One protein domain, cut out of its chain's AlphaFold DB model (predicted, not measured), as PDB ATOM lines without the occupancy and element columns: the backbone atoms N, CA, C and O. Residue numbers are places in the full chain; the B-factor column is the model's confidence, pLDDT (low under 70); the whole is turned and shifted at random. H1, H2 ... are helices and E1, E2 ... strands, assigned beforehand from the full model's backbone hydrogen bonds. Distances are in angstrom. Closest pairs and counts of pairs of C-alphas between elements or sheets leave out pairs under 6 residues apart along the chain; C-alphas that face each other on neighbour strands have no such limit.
ATOM      1  N   LEU A 177     139.611 138.991 135.304       94.75
ATOM      2  CA  LEU A 177     140.090 137.683 134.880       94.75
ATOM      3  C   LEU A 177     139.441 136.610 135.751       94.75
ATOM      4  O   LEU A 177     139.423 136.742 136.971       94.75
ATOM      5  N   HIS A 178     138.916 135.558 135.132       94.69
ATOM      6  CA  HIS A 178     138.487 134.356 135.838       94.69
ATOM      7  C   HIS A 178     139.553 133.283 135.667       94.69
ATOM      8  O   HIS A 178     139.796 132.828 134.549       94.69
ATOM      9  N   CYS A 179     140.175 132.884 136.770       94.25
ATOM     10  CA  CYS A 179     141.187 131.839 136.778       94.25
ATOM     11  C   CYS A 179     140.534 130.475 137.038       94.25
ATOM     12  O   CYS A 179     139.730 130.343 137.959       94.25
ATOM     13  N   LYS A 180     140.870 129.459 136.235       93.44
ATOM     14  CA  LYS A 180     140.337 128.090 136.357       93.44
ATOM     15  C   LYS A 180     141.458 127.057 136.314       93.44
ATOM     16  O   LYS A 180     142.403 127.219 135.539       93.44
ATOM     17  N   ARG A 181     141.316 125.980 137.091       93.94
ATOM     18  CA  ARG A 181     142.154 124.775 137.015       93.94
ATOM     19  C   ARG A 181     141.420 123.683 136.241       93.94
ATOM     20  O   ARG A 181     140.239 123.450 136.480       93.94
ATOM     21  N   HIS A 182     142.136 123.021 135.341       94.38
ATOM     22  CA  HIS A 182     141.678 121.853 134.596       94.38
ATOM     23  C   HIS A 182     142.638 120.697 134.853       94.38
ATOM     24  O   HIS A 182     143.823 120.807 134.540       94.38
ATOM     25  N   ASP A 183     142.132 119.594 135.390       95.38
ATOM     26  CA  ASP A 183     142.949 118.427 135.721       95.38
ATOM     27  C   ASP A 183     142.935 117.434 134.550       95.38
ATOM     28  O   ASP A 183     141.877 117.110 134.009       95.38
ATOM     29  N   SER A 184     144.106 116.928 134.178       93.12
ATOM     30  CA  SER A 184     144.270 115.798 133.261       93.12
ATOM     31  C   SER A 184     144.488 114.532 134.083       93.12
ATOM     32  O   SER A 184     145.265 114.550 135.040       93.12
ATOM     33  N   ARG A 185     143.796 113.447 133.727       93.88
ATOM     34  CA  ARG A 185     143.782 112.196 134.497       93.88
ATOM     35  C   ARG A 185     144.230 111.009 133.651       93.88
ATOM     36  O   ARG A 185     144.013 111.022 132.441       93.88
ATOM     37  N   ASP A 186     144.869 110.033 134.285       92.56
ATOM     38  CA  ASP A 186     145.159 108.732 133.676       92.56
ATOM     39  C   ASP A 186     143.915 107.820 133.661       92.56
ATOM     40  O   ASP A 186     142.820 108.222 134.065       92.56
ATOM     41  N   GLU A 187     144.084 106.592 133.163       93.38
ATOM     42  CA  GLU A 187     143.023 105.579 133.071       93.38
ATOM     43  C   GLU A 187     142.485 105.150 134.449       93.38
ATOM     44  O   GLU A 187     141.316 104.785 134.562       93.38
ATOM     45  N   ASP A 188     143.300 105.281 135.501       92.25
ATOM     46  CA  ASP A 188     142.942 104.984 136.893       92.25
ATOM     47  C   ASP A 188     142.291 106.189 137.606       92.25
ATOM     48  O   ASP A 188     141.874 106.104 138.765       92.25
ATOM     49  N   GLY A 189     142.177 107.331 136.921       91.12
ATOM     50  CA  GLY A 189     141.582 108.558 137.438       91.12
ATOM     51  C   GLY A 189     142.526 109.425 138.278       91.12
ATOM     52  O   GLY A 189     142.076 110.441 138.829       91.12
ATOM     53  N   ASN A 190     143.815 109.091 138.367       91.19
ATOM     54  CA  ASN A 190     144.814 109.898 139.067       91.19
ATOM     55  C   ASN A 190     145.164 111.142 138.256       91.19
ATOM     56  O   ASN A 190     145.251 111.103 137.033       91.19
ATOM     57  N   VAL A 191     145.393 112.264 138.940       90.25
ATOM     58  CA  VAL A 191     145.798 113.512 138.283       90.25
ATOM     59  C   VAL A 191     147.257 113.405 137.842       90.25
ATOM     60  O   VAL A 191     148.155 113.345 138.678       90.25
ATOM     61  N   ILE A 192     147.484 113.428 136.528       93.25
ATOM     62  CA  ILE A 192     148.817 113.367 135.902       93.25
ATOM     63  C   ILE A 192     149.319 114.737 135.431       93.25
ATOM     64  O   ILE A 192     150.499 114.909 135.113       93.25
ATOM     65  N   GLY A 193     148.440 115.736 135.414       93.69
ATOM     66  CA  GLY A 193     148.805 117.118 135.138       93.69
ATOM     67  C   GLY A 193     147.662 118.082 135.407       93.69
ATOM     68  O   GLY A 193     146.493 117.703 135.392       93.69
ATOM     69  N   GLU A 194     147.999 119.344 135.630       96.25
ATOM     70  CA  GLU A 194     147.038 120.418 135.839       96.25
ATOM     71  C   GLU A 194     147.344 121.567 134.878       96.25
ATOM     72  O   GLU A 194     148.491 121.980 134.681       96.25
ATOM     73  N   ARG A 195     146.290 122.111 134.280       96.25
ATOM     74  CA  ARG A 195     146.347 123.273 133.402       96.25
ATOM     75  C   ARG A 195     145.560 124.407 134.035       96.25
ATOM     76  O   ARG A 195     144.343 124.320 134.189       96.25
ATOM     77  N   TYR A 196     146.247 125.494 134.339       96.38
ATOM     78  CA  TYR A 196     145.655 126.712 134.868       96.38
ATOM     79  C   TYR A 196     145.435 127.698 133.726       96.38
ATOM     80  O   TYR A 196     146.322 127.934 132.903       96.38
ATOM     81  N   THR A 197     144.237 128.263 133.666       96.00
ATOM     82  CA  THR A 197     143.798 129.177 132.608       96.00
ATOM     83  C   THR A 197     143.260 130.464 133.208       96.00
ATOM     84  O   THR A 197     142.778 130.457 134.339       96.00
ATOM     85  N   ALA A 198     143.329 131.556 132.455       95.31
ATOM     86  CA  ALA A 198     142.709 132.828 132.792       95.31
ATOM     87  C   ALA A 198     141.836 133.290 131.626       95.31
ATOM     88  O   ALA A 198     142.316 133.462 130.504       95.31
ATOM     89  N   LYS A 199     140.551 133.510 131.902       94.62
ATOM     90  CA  LYS A 199     139.588 134.046 130.944       94.62
ATOM     91  C   LYS A 199     139.339 135.524 131.197       94.62
ATOM     92  O   LYS A 199     138.981 135.915 132.308       94.62
ATOM     93  N   PHE A 200     139.458 136.344 130.162       94.38
ATOM     94  CA  PHE A 200     139.204 137.781 130.218       94.38
ATOM     95  C   PHE A 200     137.699 138.062 130.166       94.38
ATOM     96  O   PHE A 200     137.109 138.209 129.100       94.38
ATOM     97  N   ILE A 201     137.048 138.155 131.321       93.69
ATOM     98  CA  ILE A 201     135.608 138.456 131.399       93.69
ATOM     99  C   ILE A 201     135.323 139.916 131.062       93.69
ATOM    100  O   ILE A 201     134.292 140.249 130.480       93.69
ATOM    101  N   LYS A 202     136.259 140.792 131.413       93.75
ATOM    102  CA  LYS A 202     136.198 142.216 131.115       93.75
ATOM    103  C   LYS A 202     137.586 142.694 130.738       93.75
ATOM    104  O   LYS A 202     138.534 142.384 131.452       93.75
ATOM    105  N   SER A 203     137.690 143.487 129.679       93.00
ATOM    106  CA  SER A 203     138.931 144.165 129.305       93.00
ATOM    107  C   SER A 203     138.608 145.497 128.627       93.00
ATOM    108  O   SER A 203     138.306 145.553 127.442       93.00
ATOM    109  N   LYS A 204     138.605 146.588 129.404       88.75
ATOM    110  CA  LYS A 204     138.303 147.939 128.893       88.75
ATOM    111  C   LYS A 204     139.455 148.560 128.104       88.75
ATOM    112  O   LYS A 204     139.211 149.443 127.294       88.75
ATOM    113  N   THR A 205     140.688 148.160 128.397       83.62
ATOM    114  CA  THR A 205     141.902 148.707 127.770       83.62
ATOM    115  C   THR A 205     142.229 148.024 126.449       83.62
ATOM    116  O   THR A 205     142.853 148.641 125.597       83.62
ATOM    117  N   ASP A 206     141.778 146.781 126.270       87.94
ATOM    118  CA  ASP A 206     141.885 146.042 125.016       87.94
ATOM    119  C   ASP A 206     140.658 145.137 124.852       87.94
ATOM    120  O   ASP A 206     140.539 144.096 125.507       87.94
ATOM    121  N   ALA A 207     139.734 145.549 123.984       88.69
ATOM    122  CA  ALA A 207     138.499 144.817 123.729       88.69
ATOM    123  C   ALA A 207     138.736 143.469 123.026       88.69
ATOM    124  O   ALA A 207     137.886 142.586 123.136       88.69
ATOM    125  N   THR A 208     139.872 143.280 122.342       90.38
ATOM    126  CA  THR A 208     140.175 142.034 121.611       90.38
ATOM    127  C   THR A 208     140.432 140.860 122.551       90.38
ATOM    128  O   THR A 208     140.186 139.707 122.195       90.38
ATOM    129  N   LEU A 209     140.860 141.153 123.783       90.50
ATOM    130  CA  LEU A 209     141.063 140.148 124.817       90.50
ATOM    131  C   LEU A 209     139.747 139.676 125.428       90.50
ATOM    132  O   LEU A 209     139.697 138.578 125.967       90.50
ATOM    133  N   GLN A 210     138.671 140.464 125.369       93.12
ATOM    134  CA  GLN A 210     137.435 140.108 126.060       93.12
ATOM    135  C   GLN A 210     136.834 138.805 125.506       93.12
ATOM    136  O   GLN A 210     136.570 138.667 124.318       93.12
ATOM    137  N   GLY A 211     136.594 137.847 126.400       91.88
ATOM    138  CA  GLY A 211     136.110 136.505 126.087       91.88
ATOM    139  C   GLY A 211     137.212 135.481 125.809       91.88
ATOM    140  O   GLY A 211     136.920 134.286 125.892       91.88
ATOM    141  N   GLN A 212     138.450 135.916 125.551       93.38
ATOM    142  CA  GLN A 212     139.589 135.023 125.329       93.38
ATOM    143  C   GLN A 212     139.969 134.293 126.616       93.38
ATOM    144  O   GLN A 212     139.839 134.831 127.720       93.38
ATOM    145  N   GLU A 213     140.462 133.068 126.465       94.44
ATOM    146  CA  GLU A 213     141.009 132.254 127.544       94.44
ATOM    147  C   GLU A 213     142.430 131.837 127.175       94.44
ATOM    148  O   GLU A 213     142.679 131.352 126.072       94.44
ATOM    149  N   VAL A 214     143.363 132.046 128.099       93.56
ATOM    150  CA  VAL A 214     144.784 131.746 127.900       93.56
ATOM    151  C   VAL A 214     145.286 130.832 129.003       93.56
ATOM    152  O   VAL A 214     144.791 130.869 130.130       93.56
ATOM    153  N   THR A 215     146.271 129.993 128.690       95.38
ATOM    154  CA  THR A 215     146.895 129.128 129.698       95.38
ATOM    155  C   THR A 215     148.007 129.890 130.406       95.38
ATOM    156  O   THR A 215     148.900 130.417 129.752       95.38
ATOM    157  N   THR A 216     147.973 129.925 131.737       95.50
ATOM    158  CA  THR A 216     148.920 130.689 132.564       95.50
ATOM    159  C   THR A 216     149.985 129.808 133.206       95.50
ATOM    160  O   THR A 216     151.124 130.243 133.382       95.50
ATOM    161  N   LEU A 217     149.641 128.561 133.534       95.56
ATOM    162  CA  LEU A 217     150.538 127.594 134.161       95.56
ATOM    163  C   LEU A 217     150.150 126.171 133.752       95.56
ATOM    164  O   LEU A 217     148.970 125.826 133.709       95.56
ATOM    165  N   ILE A 218     151.153 125.343 133.483       95.44
ATOM    166  CA  ILE A 218     150.998 123.895 133.329       95.44
ATOM    167  C   ILE A 218     151.900 123.202 134.346       95.44
ATOM    168  O   ILE A 218     153.095 123.503 134.427       95.44
ATOM    169  N   THR A 219     151.333 122.262 135.094       94.19
ATOM    170  CA  THR A 219     152.055 121.316 135.947       94.19
ATOM    171  C   THR A 219     151.835 119.911 135.389       94.19
ATOM    172  O   THR A 219     150.738 119.556 134.970       94.19
ATOM    173  N   GLU A 220     152.889 119.108 135.323       93.12
ATOM    174  CA  GLU A 220     152.827 117.722 134.851       93.12
ATOM    175  C   GLU A 220     153.637 116.864 135.822       93.12
ATOM    176  O   GLU A 220     154.697 117.288 136.297       93.12
ATOM    177  N   GLN A 221     153.162 115.656 136.116       90.38
ATOM    178  CA  GLN A 221     153.860 114.761 137.030       90.38
ATOM    179  C   GLN A 221     155.281 114.466 136.523       90.38
ATOM    180  O   GLN A 221     155.501 114.140 135.356       90.38
ATOM    181  N   GLY A 222     156.269 114.614 137.410       90.38
ATOM    182  CA  GLY A 222     157.679 114.372 137.092       90.38
ATOM    183  C   GLY A 222     158.346 115.430 136.205       90.38
ATOM    184  O   GLY A 222     159.512 115.259 135.852       90.38
ATOM    185  N   LYS A 223     157.659 116.527 135.854       92.69
ATOM    186  CA  LYS A 223     158.222 117.621 135.049       92.69
ATOM    187  C   LYS A 223     158.210 118.943 135.825       92.69
ATOM    188  O   LYS A 223     157.338 119.161 136.666       92.69
ATOM    189  N   PRO A 224     159.154 119.856 135.541       91.88
ATOM    190  CA  PRO A 224     159.111 121.194 136.116       91.88
ATOM    191  C   PRO A 224     157.868 121.967 135.629       91.88
ATOM    192  O   PRO A 224     157.458 121.798 134.475       91.88
ATOM    193  N   PRO A 225     157.285 122.841 136.472       92.31
ATOM    194  CA  PRO A 225     156.151 123.671 136.087       92.31
ATOM    195  C   PRO A 225     156.523 124.638 134.957       92.31
ATOM    196  O   PRO A 225     157.606 125.225 134.950       92.31
ATOM    197  N   LYS A 226     155.596 124.844 134.017       93.81
ATOM    198  CA  LYS A 226     155.736 125.798 132.908       93.81
ATOM    199  C   LYS A 226     154.829 126.996 133.150       93.81
ATOM    200  O   LYS A 226     153.632 126.937 132.868       93.81
ATOM    201  N   PHE A 227     155.398 128.076 133.679       92.12
ATOM    202  CA  PHE A 227     154.688 129.341 133.855       92.12
ATOM    203  C   PHE A 227     154.754 130.167 132.567       92.12
ATOM    204  O   PHE A 227     155.836 130.543 132.120       92.12
ATOM    205  N   MET A 228     153.592 130.439 131.976       92.94
ATOM    206  CA  MET A 228     153.446 131.250 130.762       92.94
ATOM    207  C   MET A 228     153.015 132.685 131.081       92.94
ATOM    208  O   MET A 228     153.274 133.594 130.297       92.94
ATOM    209  N   GLY A 229     152.404 132.907 132.251       90.06
ATOM    210  CA  GLY A 229     151.924 134.223 132.660       90.06
ATOM    211  C   GLY A 229     150.789 134.736 131.771       90.06
ATOM    212  O   GLY A 229     149.959 133.961 131.307       90.06
ATOM    213  N   LEU A 230     150.740 136.057 131.591       88.81
ATOM    214  CA  LEU A 230     149.753 136.768 130.771       88.81
ATOM    215  C   LEU A 230     150.474 137.789 129.875       88.81
ATOM    216  O   LEU A 230     150.441 138.991 130.164       88.81
ATOM    217  N   PRO A 231     151.200 137.340 128.835       82.62
ATOM    218  CA  PRO A 231     151.992 138.224 127.978       82.62
ATOM    219  C   PRO A 231     151.139 139.263 127.235       82.62
ATOM    220  O   PRO A 231     151.634 140.324 126.865       82.62
ATOM    221  N   GLU A 232     149.846 139.007 127.053       81.12
ATOM    222  CA  GLU A 232     148.889 139.928 126.439       81.12
ATOM    223  C   GLU A 232     148.755 141.232 127.233       81.12
ATOM    224  O   GLU A 232     148.495 142.282 126.651       81.12
ATOM    225  N   LEU A 233     148.999 141.194 128.548       77.25
ATOM    226  CA  LEU A 233     148.996 142.383 129.403       77.25
ATOM    227  C   LEU A 233     150.248 143.254 129.241       77.25
ATOM    228  O   LEU A 233     150.280 144.371 129.755       77.25
ATOM    229  N   ALA A 234     151.278 142.752 128.558       68.25
ATOM    230  CA  ALA A 234     152.525 143.468 128.303       68.25
ATOM    231  C   ALA A 234     152.558 144.165 126.929       68.25
ATOM    232  O   ALA A 234     153.482 144.927 126.681       68.25
ATOM    233  N   ARG A 235     151.558 143.958 126.055       52.88
ATOM    234  CA  ARG A 235     151.527 144.452 124.657       52.88
ATOM    235  C   ARG A 235     151.323 145.966 124.477       52.88
ATOM    236  O   ARG A 235     151.010 146.409 123.378       52.88
ATOM    237  N   LEU A 236     151.479 146.759 125.529       45.59
ATOM    238  CA  LEU A 236     151.495 148.217 125.421       45.59
ATOM    239  C   LEU A 236     152.959 148.673 125.356       45.59
ATOM    240  O   LEU A 236     153.488 149.171 126.350       45.59
ATOM    241  N   GLU A 237     153.605 148.425 124.213       37.97
ATOM    242  CA  GLU A 237     154.827 149.134 123.802       37.97
ATOM    243  C   GLU A 237     154.456 150.370 122.977       37.97
ATOM    244  O   GLU A 237     153.601 150.237 122.068       37.97
TER     245      GLU A 237
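This is residues 177 to 237 of the 237 residues of an uncharacterized protein of Phenylobacterium sp (UniProt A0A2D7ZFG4). Look for a long, narrow, twisted sheet, E1 - E2 - E3, a meander in which each strand is the antiparallel neighbour of the one before. After E3 the chain folds back along that strand, residues 226 to 227 pairing antiparallel with 217 to 218, toward the short helix H1. The printed part has 61 residues, with three named strands and one named helix in the order E1 E2 E3 H1, and its class is mostly strand, with strands holding 30 of the 34 residues in named elements; the whole is loose, radius of gyration of the C-alphas 14.2 A, spanning 44 by 21 by 12 A.

Find E2, residues 191 to 203, 32.7 A long. E1, residues 177 to 185, begins at C-alpha (140.090, 137.683, 134.880) and runs 25.8 A. E3, residues 213 to 220, covers 20.1 A and bends by 57 degrees at residue 216. H1, residues 231 to 234, 5.3 A, ends at C-alpha (152.525, 143.468, 128.303).

Inner strand E2 forms hairpins with E1, at 160 degrees, and E3, at 161 degrees. Check N 180 and O 197, 2.9 A, then N 196 and O 217, 2.8 A, within hydrogen-bond range. H1 is not on the sheet, with 3 pairs of C-alphas within 10 A; it is too short for any O i to N i+4 pair, and its one O i to N i+3 pair is within range.

The C-alphas farthest apart, Asp 188 and Glu 237, stand 47.6 A apart. The printed part has no cut, and no link is long. Residues 234 to 237 have pLDDT under 70.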